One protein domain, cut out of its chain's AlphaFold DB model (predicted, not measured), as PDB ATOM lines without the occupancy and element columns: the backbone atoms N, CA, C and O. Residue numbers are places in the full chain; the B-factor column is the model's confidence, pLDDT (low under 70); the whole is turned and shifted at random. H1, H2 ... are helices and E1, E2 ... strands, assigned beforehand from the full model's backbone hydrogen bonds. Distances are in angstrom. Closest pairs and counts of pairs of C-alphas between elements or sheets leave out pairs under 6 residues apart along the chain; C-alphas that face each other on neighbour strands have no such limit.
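AT A GLANCE: This is residues 2 to 86 and 112 to 131 of the 131 residues of the protein "L-isoaspartyl protein carboxyl methyltransferase" of Planctomycetia bacterium (UniProt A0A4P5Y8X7). With little regular structure, this is one twisted four-stranded sheet, grazed by short H1; unnamed residues 2 to 20 loop past its E1 edge. The printed part has 105 residues, 40 in named elements, mostly strand: E1, H1, E2, E3, E4. The sheet, in order E1 E2 E3 E4, is mixed. The whole is compact, radius of gyration of the C-alphas 13.5 A, spanning 35 by 34 by 26 A.

HOW THE PARTS SIT: Start at edge strand E1, residues 21 to 25, parallel to E2, residues 41 to 51; N 24 and O 46 are 2.9 A apart. H1, residues 35 to 39, its O 35 to N 39 pair within hydrogen-bond range, makes with them a strand-helix-strand unit, a helix between parallel neighbours, with a right-handed crossover. E2, E3, residues 58 to 66, and E4, residues 69 to 78, form a meander of two antiparallel hairpins; N 47 and O 63, and N 62 and O 73, are 2.8 A apart.

IN THESE COORDINATES: Find E1 beginning at C-alpha 21, (-45.087, 52.476, -27.581). E2 spans 17.7 A, E3 24.8 A; E4 runs 25.5 A to C-alpha 78, (-36.402, 31.327, -34.975).

THE WHOLE: Residues 87 to 111 are cut out; C-alphas 86 and 112 are 34.9 A apart. No link is long. Residues 54, 86 and 112 to 131 have pLDDT under 70.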
ATOM      1  N   GLN A   2     -42.917  49.882  -9.333       72.81
ATOM      2  CA  GLN A   2     -44.241  49.724  -9.969       72.81
ATOM      3  C   GLN A   2     -44.150  50.107 -11.458       72.81
ATOM      4  O   GLN A   2     -44.797  51.041 -11.917       72.81
ATOM      5  N   ASN A   3     -43.271  49.442 -12.207       89.12
ATOM      6  CA  ASN A   3     -42.996  49.721 -13.625       89.12
ATOM      7  C   ASN A   3     -43.504  48.610 -14.559       89.12
ATOM      8  O   ASN A   3     -43.051  48.502 -15.695       89.12
ATOM      9  N   VAL A   4     -44.396  47.756 -14.059       88.25
ATOM     10  CA  VAL A   4     -44.994  46.658 -14.817       88.25
ATOM     11  C   VAL A   4     -46.503  46.765 -14.684       88.25
ATOM     12  O   VAL A   4     -47.030  46.830 -13.574       88.25
ATOM     13  N   ARG A   5     -47.187  46.778 -15.825       90.75
ATOM     14  CA  ARG A   5     -48.641  46.660 -15.929       90.75
ATOM     15  C   ARG A   5     -48.946  45.408 -16.738       90.75
ATOM     16  O   ARG A   5     -48.261  45.130 -17.719       90.75
ATOM     17  N   THR A   6     -49.949  44.651 -16.322       91.69
ATOM     18  CA  THR A   6     -50.400  43.444 -17.021       91.69
ATOM     19  C   THR A   6     -51.841  43.627 -17.480       91.69
ATOM     20  O   THR A   6     -52.630  44.309 -16.825       91.69
ATOM     21  N   LYS A   7     -52.183  43.029 -18.621       88.00
ATOM     22  CA  LYS A   7     -53.540  42.990 -19.171       88.00
ATOM     23  C   LYS A   7     -53.808  41.573 -19.650       88.00
ATOM     24  O   LYS A   7     -52.971  40.988 -20.331       88.00
ATOM     25  N   LEU A   8     -54.966  41.036 -19.284       90.94
ATOM     26  CA  LEU A   8     -55.496  39.823 -19.895       90.94
ATOM     27  C   LEU A   8     -56.290  40.225 -21.142       90.94
ATOM     28  O   LEU A   8     -57.172  41.080 -21.053       90.94
ATOM     29  N   GLY A   9     -55.967  39.639 -22.292       86.38
ATOM     30  CA  GLY A   9     -56.649  39.912 -23.557       86.38
ATOM     31  C   GLY A   9     -55.905  39.347 -24.765       86.38
ATOM     32  O   GLY A   9     -54.849  38.731 -24.621       86.38
ATOM     33  N   ASP A  10     -56.460  39.578 -25.953       88.00
ATOM     34  CA  ASP A  10     -55.850  39.190 -27.226       88.00
ATOM     35  C   ASP A  10     -54.636  40.083 -27.541       88.00
ATOM     36  O   ASP A  10     -54.765  41.267 -27.860       88.00
ATOM     37  N   GLY A  11     -53.439  39.498 -27.456       88.19
ATOM     38  CA  GLY A  11     -52.180  40.201 -27.690       88.19
ATOM     39  C   GLY A  11     -52.007  40.723 -29.120       88.19
ATOM     40  O   GLY A  11     -51.203  41.629 -29.327       88.19
ATOM     41  N   SER A  12     -52.756  40.209 -30.103       89.38
ATOM     42  CA  SER A  12     -52.707  40.693 -31.491       89.38
ATOM     43  C   SER A  12     -53.311  42.091 -31.668       89.38
ATOM     44  O   SER A  12     -52.941  42.807 -32.601       89.38
ATOM     45  N   LEU A  13     -54.194  42.500 -30.750       91.12
ATOM     46  CA  LEU A  13     -54.826  43.823 -30.724       91.12
ATOM     47  C   LEU A  13     -53.947  44.878 -30.032       91.12
ATOM     48  O   LEU A  13     -54.272  46.068 -30.030       91.12
ATOM     49  N   GLY A  14     -52.828  44.460 -29.435       91.44
ATOM     50  CA  GLY A  14     -51.962  45.326 -28.646       91.44
ATOM     51  C   GLY A  14     -52.655  45.865 -27.391       91.44
ATOM     52  O   GLY A  14     -53.513  45.219 -26.788       91.44
ATOM     53  N   TRP A  15     -52.267  47.066 -26.977       94.69
ATOM     54  CA  TRP A  15     -52.823  47.743 -25.810       94.69
ATOM     55  C   TRP A  15     -52.989  49.234 -26.110       94.69
ATOM     56  O   TRP A  15     -52.219  50.077 -25.653       94.69
ATOM     57  N   ALA A  16     -54.039  49.556 -26.870       92.56
ATOM     58  CA  ALA A  16     -54.342  50.912 -27.323       92.56
ATOM     59  C   ALA A  16     -54.392  51.941 -26.180       92.56
ATOM     60  O   ALA A  16     -53.880  53.048 -26.333       92.56
ATOM     61  N   GLU A  17     -54.918  51.571 -25.007       94.31
ATOM     62  CA  GLU A  17     -55.006  52.463 -23.843       94.31
ATOM     63  C   GLU A  17     -53.643  52.833 -23.228       94.31
ATOM     64  O   GLU A  17     -53.581  53.677 -22.335       94.31
ATOM     65  N   GLN A  18     -52.559  52.176 -23.644       93.38
ATOM     66  CA  GLN A  18     -51.180  52.473 -23.236       93.38
ATOM     67  C   GLN A  18     -50.308  52.925 -24.411       93.38
ATOM     68  O   GLN A  18     -49.120  53.161 -24.232       93.38
ATOM     69  N   SER A  19     -50.893  53.062 -25.601       90.75
ATOM     70  CA  SER A  19     -50.195  53.603 -26.760       90.75
ATOM     71  C   SER A  19     -49.922  55.111 -26.595       90.75
ATOM     72  O   SER A  19     -50.668  55.799 -25.889       90.75
ATOM     73  N   PRO A  20     -48.887  55.654 -27.258       96.19
ATOM     74  CA  PRO A  20     -47.968  54.966 -28.165       96.19
ATOM     75  C   PRO A  20     -46.801  54.268 -27.441       96.19
ATOM     76  O   PRO A  20     -46.407  54.659 -26.347       96.19
ATOM     77  N   PHE A  21     -46.227  53.246 -28.080       95.12
ATOM     78  CA  PHE A  21     -45.087  52.476 -27.581       95.12
ATOM     79  C   PHE A  21     -43.790  52.819 -28.316       95.12
ATOM     80  O   PHE A  21     -43.740  52.827 -29.548       95.12
ATOM     81  N   ASP A  22     -42.698  52.970 -27.566       97.50
ATOM     82  CA  ASP A  22     -41.342  53.068 -28.128       97.50
ATOM     83  C   ASP A  22     -40.797  51.707 -28.589       97.50
ATOM     84  O   ASP A  22     -39.914  51.617 -29.455       97.50
ATOM     85  N   ALA A  23     -41.299  50.627 -27.991       96.69
ATOM     86  CA  ALA A  23     -40.942  49.265 -28.335       96.69
ATOM     87  C   ALA A  23     -42.129  48.316 -28.140       96.69
ATOM     88  O   ALA A  23     -42.804  48.347 -27.119       96.69
ATOM     89  N   ILE A  24     -42.334  47.422 -29.103       96.38
ATOM     90  CA  ILE A  24     -43.255  46.290 -29.001       96.38
ATOM     91  C   ILE A  24     -42.431  45.029 -29.250       96.38
ATOM     92  O   ILE A  24     -41.729  44.927 -30.256       96.38
ATOM     93  N   ILE A  25     -42.480  44.066 -28.335       96.69
ATOM     94  CA  ILE A  25     -41.772  42.791 -28.477       96.69
ATOM     95  C   ILE A  25     -42.802  41.684 -28.367       96.69
ATOM     96  O   ILE A  25     -43.525  41.598 -27.383       96.69
ATOM     97  N   VAL A  26     -42.854  40.822 -29.372       95.06
ATOM     98  CA  VAL A  26     -43.848  39.759 -29.455       95.06
ATOM     99  C   VAL A  26     -43.145  38.423 -29.274       95.06
ATOM    100  O   VAL A  26     -42.268  38.057 -30.053       95.06
ATOM    101  N   ALA A  27     -43.539  37.688 -28.237       93.44
ATOM    102  CA  ALA A  27     -42.983  36.377 -27.897       93.44
ATOM    103  C   ALA A  27     -43.825  35.212 -28.459       93.44
ATOM    104  O   ALA A  27     -43.842  34.123 -27.891       93.44
ATOM    105  N   ALA A  28     -44.533  35.447 -29.565       90.75
ATOM    106  CA  ALA A  28     -45.339  34.468 -30.287       90.75
ATOM    107  C   ALA A  28     -45.330  34.800 -31.786       90.75
ATOM    108  O   ALA A  28     -45.303  35.971 -32.172       90.75
ATOM    109  N   ALA A  29     -45.305  33.776 -32.634       91.62
ATOM    110  CA  ALA A  29     -45.183  33.929 -34.074       91.62
ATOM    111  C   ALA A  29     -46.512  34.321 -34.708       91.62
ATOM    112  O   ALA A  29     -47.496  33.592 -34.602       91.62
ATOM    113  N   ALA A  30     -46.526  35.450 -35.405       91.50
ATOM    114  CA  ALA A  30     -47.667  35.861 -36.205       91.50
ATOM    115  C   ALA A  30     -47.468  35.447 -37.669       91.50
ATOM    116  O   ALA A  30     -46.350  35.431 -38.179       91.50
ATOM    117  N   GLU A  31     -48.543  35.176 -38.404       90.00
ATOM    118  CA  GLU A  31     -48.433  34.939 -39.855       90.00
ATOM    119  C   GLU A  31     -48.013  36.204 -40.617       90.00
ATOM    120  O   GLU A  31     -47.352  36.152 -41.656       90.00
ATOM    121  N   ARG A  32     -48.384  37.365 -40.075       90.69
ATOM    122  CA  ARG A  32     -48.028  38.698 -40.558       90.69
ATOM    123  C   ARG A  32     -48.057  39.689 -39.409       90.69
ATOM    124  O   ARG A  32     -48.682  39.431 -38.386       90.69
ATOM    125  N   LEU A  33     -47.432  40.843 -39.611       92.25
ATOM    126  CA  LEU A  33     -47.448  41.933 -38.643       92.25
ATOM    127  C   LEU A  33     -48.894  42.429 -38.391       92.25
ATOM    128  O   LEU A  33     -49.550  42.851 -39.350       92.25
ATOM    129  N   PRO A  34     -49.409  42.380 -37.145       91.25
ATOM    130  CA  PRO A  34     -50.718  42.941 -36.804       91.25
ATOM    131  C   PRO A  34     -50.780  44.457 -37.028       91.25
ATOM    132  O   PRO A  34     -49.859  45.183 -36.656       91.25
ATOM    133  N   ALA A  35     -51.882  44.939 -37.614       89.88
ATOM    134  CA  ALA A  35     -52.064  46.362 -37.923       89.88
ATOM    135  C   ALA A  35     -52.084  47.226 -36.652       89.88
ATOM    136  O   ALA A  35     -51.467  48.285 -36.625       89.88
ATOM    137  N   ALA A  36     -52.677  46.708 -35.572       91.19
ATOM    138  CA  ALA A  36     -52.735  47.383 -34.280       91.19
ATOM    139  C   ALA A  36     -51.349  47.795 -33.755       91.19
ATOM    140  O   ALA A  36     -51.213  48.840 -33.127       91.19
ATOM    141  N   PHE A  37     -50.301  47.016 -34.044       93.25
ATOM    142  CA  PHE A  37     -48.948  47.374 -33.620       93.25
ATOM    143  C   PHE A  37     -48.401  48.577 -34.384       93.25
ATOM    144  O   PHE A  37     -47.625  49.327 -33.814       93.25
ATOM    145  N   LEU A  38     -48.803  48.782 -35.641       91.62
ATOM    146  CA  LEU A  38     -48.400  49.950 -36.430       91.62
ATOM    147  C   LEU A  38     -49.031  51.227 -35.879       91.62
ATOM    148  O   LEU A  38     -48.341  52.232 -35.701       91.62
ATOM    149  N   ASP A  39     -50.326  51.159 -35.574       92.00
ATOM    150  CA  ASP A  39     -51.095  52.294 -35.058       92.00
ATOM    151  C   ASP A  39     -50.621  52.709 -33.664       92.00
ATOM    152  O   ASP A  39     -50.634  53.888 -33.317       92.00
ATOM    153  N   GLN A  40     -50.148  51.741 -32.878       95.69
ATOM    154  CA  GLN A  40     -49.696  51.952 -31.507       95.69
ATOM    155  C   GLN A  40     -48.187  52.227 -31.396       95.69
ATOM    156  O   GLN A  40     -47.704  52.426 -30.286       95.69
ATOM    157  N   LEU A  41     -47.422  52.242 -32.494       96.12
ATOM    158  CA  LEU A  41     -45.972  52.467 -32.467       96.12
ATOM    159  C   LEU A  41     -45.616  53.954 -32.594       96.12
ATOM    160  O   LEU A  41     -45.989  54.604 -33.575       96.12
ATOM    161  N   SER A  42     -44.812  54.468 -31.663       96.44
ATOM    162  CA  SER A  42     -44.223  55.812 -31.735       96.44
ATOM    163  C   SER A  42     -43.348  55.996 -32.985       96.44
ATOM    164  O   SER A  42     -42.750  55.049 -33.501       96.44
ATOM    165  N   GLU A  43     -43.203  57.236 -33.455       96.38
ATOM    166  CA  GLU A  43     -42.161  57.599 -34.426       96.38
ATOM    167  C   GLU A  43     -40.769  57.297 -33.838       96.38
ATOM    168  O   GLU A  43     -40.498  57.606 -32.679       96.38
ATOM    169  N   GLY A  44     -39.892  56.629 -34.594       96.19
ATOM    170  CA  GLY A  44     -38.630  56.078 -34.075       96.19
ATOM    171  C   GLY A  44     -38.771  54.779 -33.261       96.19
ATOM    172  O   GLY A  44     -37.755  54.170 -32.905       96.19
ATOM    173  N   GLY A  45     -40.002  54.334 -32.990       96.81
ATOM    174  CA  GLY A  45     -40.305  53.107 -32.263       96.81
ATOM    175  C   GLY A  45     -39.932  51.840 -33.036       96.81
ATOM    176  O   GLY A  45     -39.722  51.858 -34.256       96.81
ATOM    177  N   ARG A  46     -39.817  50.719 -32.315       98.00
ATOM    178  CA  ARG A  46     -39.410  49.419 -32.879       98.00
ATOM    179  C   ARG A  46     -40.381  48.291 -32.541       98.00
ATOM    180  O   ARG A  46     -40.814  48.179 -31.402       98.00
ATOM    181  N   ILE A  47     -40.634  47.402 -33.496       98.06
ATOM    182  CA  ILE A  47     -41.353  46.142 -33.270       98.06
ATOM    183  C   ILE A  47     -40.383  44.989 -33.498       98.06
ATOM    184  O   ILE A  47     -39.739  44.942 -34.543       98.06
ATOM    185  N   ILE A  48     -40.294  44.060 -32.550       97.81
ATOM    186  CA  ILE A  48     -39.575  42.792 -32.690       97.81
ATOM    187  C   ILE A  48     -40.605  41.669 -32.660       97.81
ATOM    188  O   ILE A  48     -41.300  41.504 -31.659       97.81
ATOM    189  N   ILE A  49     -40.735  40.923 -33.755       95.88
ATOM    190  CA  ILE A  49     -41.783  39.906 -33.901       95.88
ATOM    191  C   ILE A  49     -41.310  38.743 -34.783       95.88
ATOM    192  O   ILE A  49     -40.779  38.977 -35.874       95.88
ATOM    193  N   PRO A  50     -41.514  37.482 -34.361       95.25
ATOM    194  CA  PRO A  50     -41.372  36.342 -35.251       95.25
ATOM    195  C   PRO A  50     -42.543  36.299 -36.238       95.25
ATOM    196  O   PRO A  50     -43.707  36.345 -35.841       95.25
ATOM    197  N   ILE A  51     -42.230  36.210 -37.531       94.81
ATOM    198  CA  ILE A  51     -43.215  36.099 -38.609       94.81
ATOM    199  C   ILE A  51     -42.982  34.819 -39.405       94.81
ATOM    200  O   ILE A  51     -41.877  34.572 -39.892       94.81
ATOM    201  N   GLY A  52     -44.041  34.034 -39.582       90.56
ATOM    202  CA  GLY A  52     -44.035  32.825 -40.401       90.56
ATOM    203  C   GLY A  52     -45.075  31.808 -39.953       90.56
ATOM    204  O   GLY A  52     -45.592  31.873 -38.840       90.56
ATOM    205  N   GLU A  53     -45.378  30.861 -40.835       80.94
ATOM    206  CA  GLU A  53     -46.291  29.759 -40.535       80.94
ATOM    207  C   GLU A  53     -45.586  28.686 -39.686       80.94
ATOM    208  O   GLU A  53     -44.393  28.433 -39.889       80.94
ATOM    209  N   PRO A  54     -46.303  27.978 -38.793       69.62
ATOM    210  CA  PRO A  54     -45.718  26.912 -37.973       69.62
ATOM    211  C   PRO A  54     -45.022  25.813 -38.792       69.62
ATOM    212  O   PRO A  54     -44.005  25.274 -38.364       69.62
ATOM    213  N   SER A  55     -45.544  25.503 -39.981       73.81
ATOM    214  CA  SER A  55     -45.009  24.491 -40.902       73.81
ATOM    215  C   SER A  55     -43.938  25.010 -41.867       73.81
ATOM    216  O   SER A  55     -43.231  24.204 -42.465       73.81
ATOM    217  N   GLY A  56     -43.830  26.330 -42.054       74.75
ATOM    218  CA  GLY A  56     -42.994  26.963 -43.087       74.75
ATOM    219  C   GLY A  56     -41.698  27.596 -42.572       74.75
ATOM    220  O   GLY A  56     -40.930  28.143 -43.364       74.75
ATOM    221  N   GLY A  57     -41.459  27.529 -41.259       86.94
ATOM    222  CA  GLY A  57     -40.373  28.237 -40.584       86.94
ATOM    223  C   GLY A  57     -40.733  29.691 -40.268       86.94
ATOM    224  O   GLY A  57     -41.581  30.306 -40.915       86.94
ATOM    225  N   GLN A  58     -40.082  30.246 -39.245       92.94
ATOM    226  CA  GLN A  58     -40.331  31.606 -38.772       92.94
ATOM    227  C   GLN A  58     -39.051  32.431 -38.837       92.94
ATOM    228  O   GLN A  58     -37.965  31.957 -38.496       92.94
ATOM    229  N   THR A  59     -39.196  33.689 -39.229       95.56
ATOM    230  CA  THR A  59     -38.111  34.666 -39.266       95.56
ATOM    231  C   THR A  59     -38.395  35.746 -38.238       95.56
ATOM    232  O   THR A  59     -39.487  36.310 -38.216       95.56
ATOM    233  N   MET A  60     -37.421  36.054 -37.387       97.31
ATOM    234  CA  MET A  60     -37.521  37.201 -36.493       97.31
ATOM    235  C   MET A  60     -37.315  38.477 -37.299       97.31
ATOM    236  O   MET A  60     -36.288  38.628 -37.956       97.31
ATOM    237  N   PHE A  61     -38.268  39.398 -37.231       97.62
ATOM    238  CA  PHE A  61     -38.160  40.705 -37.863       97.62
ATOM    239  C   PHE A  61     -38.040  41.810 -36.828       97.62
ATOM    240  O   PHE A  61     -38.693  41.784 -35.783       97.62
ATOM    241  N   ARG A  62     -37.247  42.819 -37.180       98.06
ATOM    242  CA  ARG A  62     -37.293  44.143 -36.582       98.06
ATOM    243  C   ARG A  62     -37.937  45.108 -37.561       98.06
ATOM    244  O   ARG A  62     -37.404  45.334 -38.639       98.06
ATOM    245  N   PHE A  63     -39.028  45.733 -37.149       97.69
ATOM    246  CA  PHE A  63     -39.596  46.883 -37.838       97.69
ATOM    247  C   PHE A  63     -39.221  48.156 -37.089       97.69
ATOM    248  O   PHE A  63     -39.271  48.183 -35.862       97.69
ATOM    249  N   THR A  64     -38.837  49.209 -37.804       97.69
ATOM    250  CA  THR A  64     -38.545  50.528 -37.227       97.69
ATOM    251  C   THR A  64     -39.379  51.581 -37.941       97.69
ATOM    252  O   THR A  64     -39.320  51.664 -39.168       97.69
ATOM    253  N   ARG A  65     -40.129  52.397 -37.193       95.94
ATOM    254  CA  ARG A  65     -40.865  53.533 -37.765       95.94
ATOM    255  C   ARG A  65     -39.920  54.709 -37.975       95.94
ATOM    256  O   ARG A  65     -39.249  55.121 -37.029       95.94
ATOM    257  N   ARG A  66     -39.824  55.208 -39.206       94.81
ATOM    258  CA  ARG A  66     -39.013  56.371 -39.582       94.81
ATOM    259  C   ARG A  66     -39.735  57.208 -40.625       94.81
ATOM    260  O   ARG A  66     -40.052  56.704 -41.696       94.81
ATOM    261  N   ASN A  67     -39.920  58.489 -40.339       93.25
ATOM    262  CA  ASN A  67     -40.613  59.461 -41.180       93.25
ATOM    263  C   ASN A  67     -42.013  58.978 -41.600       93.25
ATOM    264  O   ASN A  67     -42.405  59.136 -42.753       93.25
ATOM    265  N   GLY A  68     -42.751  58.340 -40.687       87.88
ATOM    266  CA  GLY A  68     -44.061  57.758 -40.988       87.88
ATOM    267  C   GLY A  68     -44.038  56.455 -41.799       87.88
ATOM    268  O   GLY A  68     -45.092  55.849 -41.971       87.88
ATOM    269  N   GLU A  69     -42.871  55.984 -42.240       90.81
ATOM    270  CA  GLU A  69     -42.705  54.713 -42.949       90.81
ATOM    271  C   GLU A  69     -42.162  53.615 -42.032       90.81
ATOM    272  O   GLU A  69     -41.534  53.877 -41.004       90.81
ATOM    273  N   LEU A  70     -42.387  52.360 -42.419       91.44
ATOM    274  CA  LEU A  70     -41.901  51.195 -41.693       91.44
ATOM    275  C   LEU A  70     -40.726  50.562 -42.443       91.44
ATOM    276  O   LEU A  70     -40.874  50.134 -43.584       91.44
ATOM    277  N   GLN A  71     -39.573  50.481 -41.787       96.06
ATOM    278  CA  GLN A  71     -38.387  49.798 -42.307       96.06
ATOM    279  C   GLN A  71     -38.260  48.427 -41.652       96.06
ATOM    280  O   GLN A  71     -38.238  48.354 -40.422       96.06
ATOM    281  N   ASP A  72     -38.163  47.363 -42.445       94.94
ATOM    282  CA  ASP A  72     -37.984  45.998 -41.956       94.94
ATOM    283  C   ASP A  72     -36.530  45.516 -42.047       94.94
ATOM    284  O   ASP A  72     -35.772  45.864 -42.950       94.94
ATOM    285  N   GLU A  73     -36.139  44.693 -41.080       97.00
ATOM    286  CA  GLU A  73     -34.871  43.979 -41.047       97.00
ATOM    287  C   GLU A  73     -35.120  42.548 -40.561       97.00
ATOM    288  O   GLU A  73     -35.741  42.332 -39.519       97.00
ATOM    289  N   SER A  74     -34.605  41.565 -41.298       96.69
ATOM    290  CA  SER A  74     -34.580  40.167 -40.860       96.69
ATOM    291  C   SER A  74     -33.418  39.933 -39.894       96.69
ATOM    292  O   SER A  74     -32.268  40.233 -40.209       96.69
ATOM    293  N   LEU A  75     -33.717  39.352 -38.734       96.19
ATOM    294  CA  LEU A  75     -32.755  38.990 -37.690       96.19
ATOM    295  C   LEU A  75     -32.399  37.492 -37.700       96.19
ATOM    296  O   LEU A  75     -31.666  37.030 -36.828       96.19
ATOM    297  N   GLY A  76     -32.903  36.732 -38.678       94.38
ATOM    298  CA  GLY A  76     -32.636  35.300 -38.836       94.38
ATOM    299  C   GLY A  76     -33.823  34.398 -38.488       94.38
ATOM    300  O   GLY A  76     -34.935  34.867 -38.248       94.38
ATOM    301  N   MET A  77     -33.581  33.085 -38.507       94.62
ATOM    302  CA  MET A  77     -34.601  32.055 -38.285       94.62
ATOM    303  C   MET A  77     -34.777  31.740 -36.800       94.62
ATOM    304  O   MET A  77     -33.796  31.572 -36.079       94.62
ATOM    305  N   PHE A  78     -36.027  31.625 -36.358       90.56
ATOM    306  CA  PHE A  78     -36.402  31.327 -34.975       90.56
ATOM    307  C   PHE A  78     -37.562  30.325 -34.935       90.56
ATOM    308  O   PHE A  78     -38.106  29.926 -35.965       90.56
ATOM    309  N   SER A  79     -37.937  29.880 -33.737       90.06
ATOM    310  CA  SER A  79     -39.123  29.049 -33.522       90.06
ATOM    311  C   SER A  79     -39.819  29.456 -32.229       90.06
ATOM    312  O   SER A  79     -39.241  29.386 -31.150       90.06
ATOM    313  N   PHE A  80     -41.060  29.899 -32.368       89.06
ATOM    314  CA  PHE A  80     -41.965  30.365 -31.330       89.06
ATOM    315  C   PHE A  80     -43.329  29.696 -31.511       89.06
ATOM    316  O   PHE A  80     -43.696  29.256 -32.604       89.06
ATOM    317  N   VAL A  81     -44.101  29.651 -30.429       90.31
ATOM    318  CA  VAL A  81     -45.506  29.239 -30.480       90.31
ATOM    319  C   VAL A  81     -46.333  30.227 -31.316       90.31
ATOM    320  O   VAL A  81     -45.960  31.400 -31.382       90.31
ATOM    321  N   PRO A  82     -47.440  29.804 -31.951       89.81
ATOM    322  CA  PRO A  82     -48.294  30.711 -32.717       89.81
ATOM    323  C   PRO A  82     -48.928  31.796 -31.838       89.81
ATOM    324  O   PRO A  82     -49.357  31.529 -30.716       89.81
ATOM    325  N   LEU A  83     -49.035  33.013 -32.370       87.81
ATOM    326  CA  LEU A  83     -49.877  34.068 -31.821       87.81
ATOM    327  C   LEU A  83     -51.334  33.742 -32.167       87.81
ATOM    328  O   LEU A  83     -51.722  33.765 -33.336       87.81
ATOM    329  N   VAL A  84     -52.126  33.408 -31.151       82.06
ATOM    330  CA  VAL A  84     -53.536  33.027 -31.302       82.06
ATOM    331  C   VAL A  84     -54.414  34.260 -31.112       82.06
ATOM    332  O   VAL A  84     -54.201  35.013 -30.165       82.06
ATOM    333  N   CYS A  85     -55.405  34.433 -31.988       70.94
ATOM    334  CA  CYS A  85     -56.458  35.435 -31.829       70.94
ATOM    335  C   CYS A  85     -57.753  34.771 -31.360       70.94
ATOM    336  O   CYS A  85     -57.999  33.604 -31.683       70.94
ATOM    337  N   ASP A  86     -58.565  35.504 -30.600       57.53
ATOM    338  CA  ASP A  86     -59.676  35.004 -29.769       57.53
ATOM    339  C   ASP A  86     -60.886  34.420 -30.540       57.53
ATOM    340  O   ASP A  86     -62.025  34.854 -30.405       57.53
ATOM    341  N   ASN A 112     -24.992  40.381 -37.444       39.72
ATOM    342  CA  ASN A 112     -25.934  40.939 -36.454       39.72
ATOM    343  C   ASN A 112     -26.020  40.190 -35.106       39.72
ATOM    344  O   ASN A 112     -27.012  40.309 -34.392       39.72
ATOM    345  N   ALA A 113     -24.983  39.453 -34.701       38.16
ATOM    346  CA  ALA A 113     -25.018  38.622 -33.488       38.16
ATOM    347  C   ALA A 113     -24.967  39.377 -32.133       38.16
ATOM    348  O   ALA A 113     -24.978  38.728 -31.094       38.16
ATOM    349  N   ASN A 114     -24.916  40.717 -32.084       35.00
ATOM    350  CA  ASN A 114     -24.618  41.446 -30.836       35.00
ATOM    351  C   ASN A 114     -25.471  42.705 -30.585       35.00
ATOM    352  O   ASN A 114     -24.933  43.774 -30.301       35.00
ATOM    353  N   LEU A 115     -26.806  42.609 -30.633       39.91
ATOM    354  CA  LEU A 115     -27.658  43.766 -30.312       39.91
ATOM    355  C   LEU A 115     -28.921  43.425 -29.504       39.91
ATOM    356  O   LEU A 115     -30.029  43.775 -29.889       39.91
ATOM    357  N   LEU A 116     -28.754  42.773 -28.350       38.19
ATOM    358  CA  LEU A 116     -29.849  42.527 -27.393       38.19
ATOM    359  C   LEU A 116     -29.545  42.988 -25.960       38.19
ATOM    360  O   LEU A 116     -30.159  42.498 -25.018       38.19
ATOM    361  N   ARG A 117     -28.608  43.928 -25.754       30.97
ATOM    362  CA  ARG A 117     -28.175  44.271 -24.386       30.97
ATOM    363  C   ARG A 117     -28.666  45.566 -23.765       30.97
ATOM    364  O   ARG A 117     -28.475  45.684 -22.570       30.97
ATOM    365  N   ASN A 118     -29.314  46.499 -24.461       30.80
ATOM    366  CA  ASN A 118     -29.748  47.735 -23.796       30.80
ATOM    367  C   ASN A 118     -31.026  48.338 -24.392       30.80
ATOM    368  O   ASN A 118     -30.987  48.894 -25.490       30.80
ATOM    369  N   LYS A 119     -32.107  48.257 -23.600       30.34
ATOM    370  CA  LYS A 119     -33.265  49.172 -23.446       30.34
ATOM    371  C   LYS A 119     -34.561  48.374 -23.250       30.34
ATOM    372  O   LYS A 119     -35.306  48.145 -24.193       30.34
ATOM    373  N   LEU A 120     -34.802  47.968 -22.002       30.17
ATOM    374  CA  LEU A 120     -36.095  47.496 -21.505       30.17
ATOM    375  C   LEU A 120     -36.733  48.634 -20.708       30.17
ATOM    376  O   LEU A 120     -36.519  48.751 -19.506       30.17
ATOM    377  N   HIS A 121     -37.491  49.485 -21.387       27.44
ATOM    378  CA  HIS A 121     -38.541  50.258 -20.744       27.44
ATOM    379  C   HIS A 121     -39.806  49.982 -21.553       27.44
ATOM    380  O   HIS A 121     -39.831  50.230 -22.752       27.44
ATOM    381  N   GLU A 122     -40.764  49.361 -20.865       33.69
ATOM    382  CA  GLU A 122     -42.096  48.946 -21.321       33.69
ATOM    383  C   GLU A 122     -42.117  47.801 -22.344       33.69
ATOM    384  O   GLU A 122     -42.019  47.954 -23.555       33.69
ATOM    385  N   LEU A 123     -42.223  46.595 -21.786       37.19
ATOM    386  CA  LEU A 123     -42.310  45.330 -22.493       37.19
ATOM    387  C   LEU A 123     -43.763  44.848 -22.437       37.19
ATOM    388  O   LEU A 123     -44.227  44.405 -21.387       37.19
ATOM    389  N   VAL A 124     -44.475  44.896 -23.562       40.75
ATOM    390  CA  VAL A 124     -45.743  44.171 -23.711       40.75
ATOM    391  C   VAL A 124     -45.404  42.702 -23.975       40.75
ATOM    392  O   VAL A 124     -45.177  42.312 -25.112       40.75
ATOM    393  N   ILE A 125     -45.321  41.879 -22.924       42.56
ATOM    394  CA  ILE A 125     -45.220  40.419 -23.083       42.56
ATOM    395  C   ILE A 125     -46.622  39.893 -23.395       42.56
ATOM    396  O   ILE A 125     -47.439  39.747 -22.487       42.56
ATOM    397  N   ALA A 126     -46.907  39.586 -24.661       37.62
ATOM    398  CA  ALA A 126     -48.057  38.751 -24.996       37.62
ATOM    399  C   ALA A 126     -47.798  37.341 -24.434       37.62
ATOM    400  O   ALA A 126     -46.928  36.619 -24.923       37.62
ATOM    401  N   HIS A 127     -48.486  36.988 -23.347       28.84
ATOM    402  CA  HIS A 127     -48.411  35.657 -22.746       28.84
ATOM    403  C   HIS A 127     -49.134  34.656 -23.661       28.84
ATOM    404  O   HIS A 127     -50.295  34.895 -23.997       28.84
ATOM    405  N   PRO A 128     -48.510  33.535 -24.055       29.97
ATOM    406  CA  PRO A 128     -49.261  32.430 -24.622       29.97
ATOM    407  C   PRO A 128     -50.108  31.811 -23.507       29.97
ATOM    408  O   PRO A 128     -49.579  31.351 -22.495       29.97
ATOM    409  N   THR A 129     -51.429  31.806 -23.675       28.28
ATOM    410  CA  THR A 129     -52.307  30.972 -22.851       28.28
ATOM    411  C   THR A 129     -51.947  29.513 -23.128       28.28
ATOM    412  O   THR A 129     -52.250  28.989 -24.198       28.28
ATOM    413  N   ILE A 130     -51.256  28.871 -22.186       25.83
ATOM    414  CA  ILE A 130     -51.103  27.415 -22.152       25.83
ATOM    415  C   ILE A 130     -52.426  26.866 -21.605       25.83
ATOM    416  O   ILE A 130     -52.782  27.170 -20.466       25.83
ATOM    417  N   LEU A 131     -53.162  26.121 -22.433       31.81
ATOM    418  CA  LEU A 131     -54.134  25.135 -21.953       31.81
ATOM    419  C   LEU A 131     -53.400  23.828 -21.652       31.81
ATOM    420  O   LEU A 131     -52.511  23.473 -22.462       31.81
TER     421      LEU A 131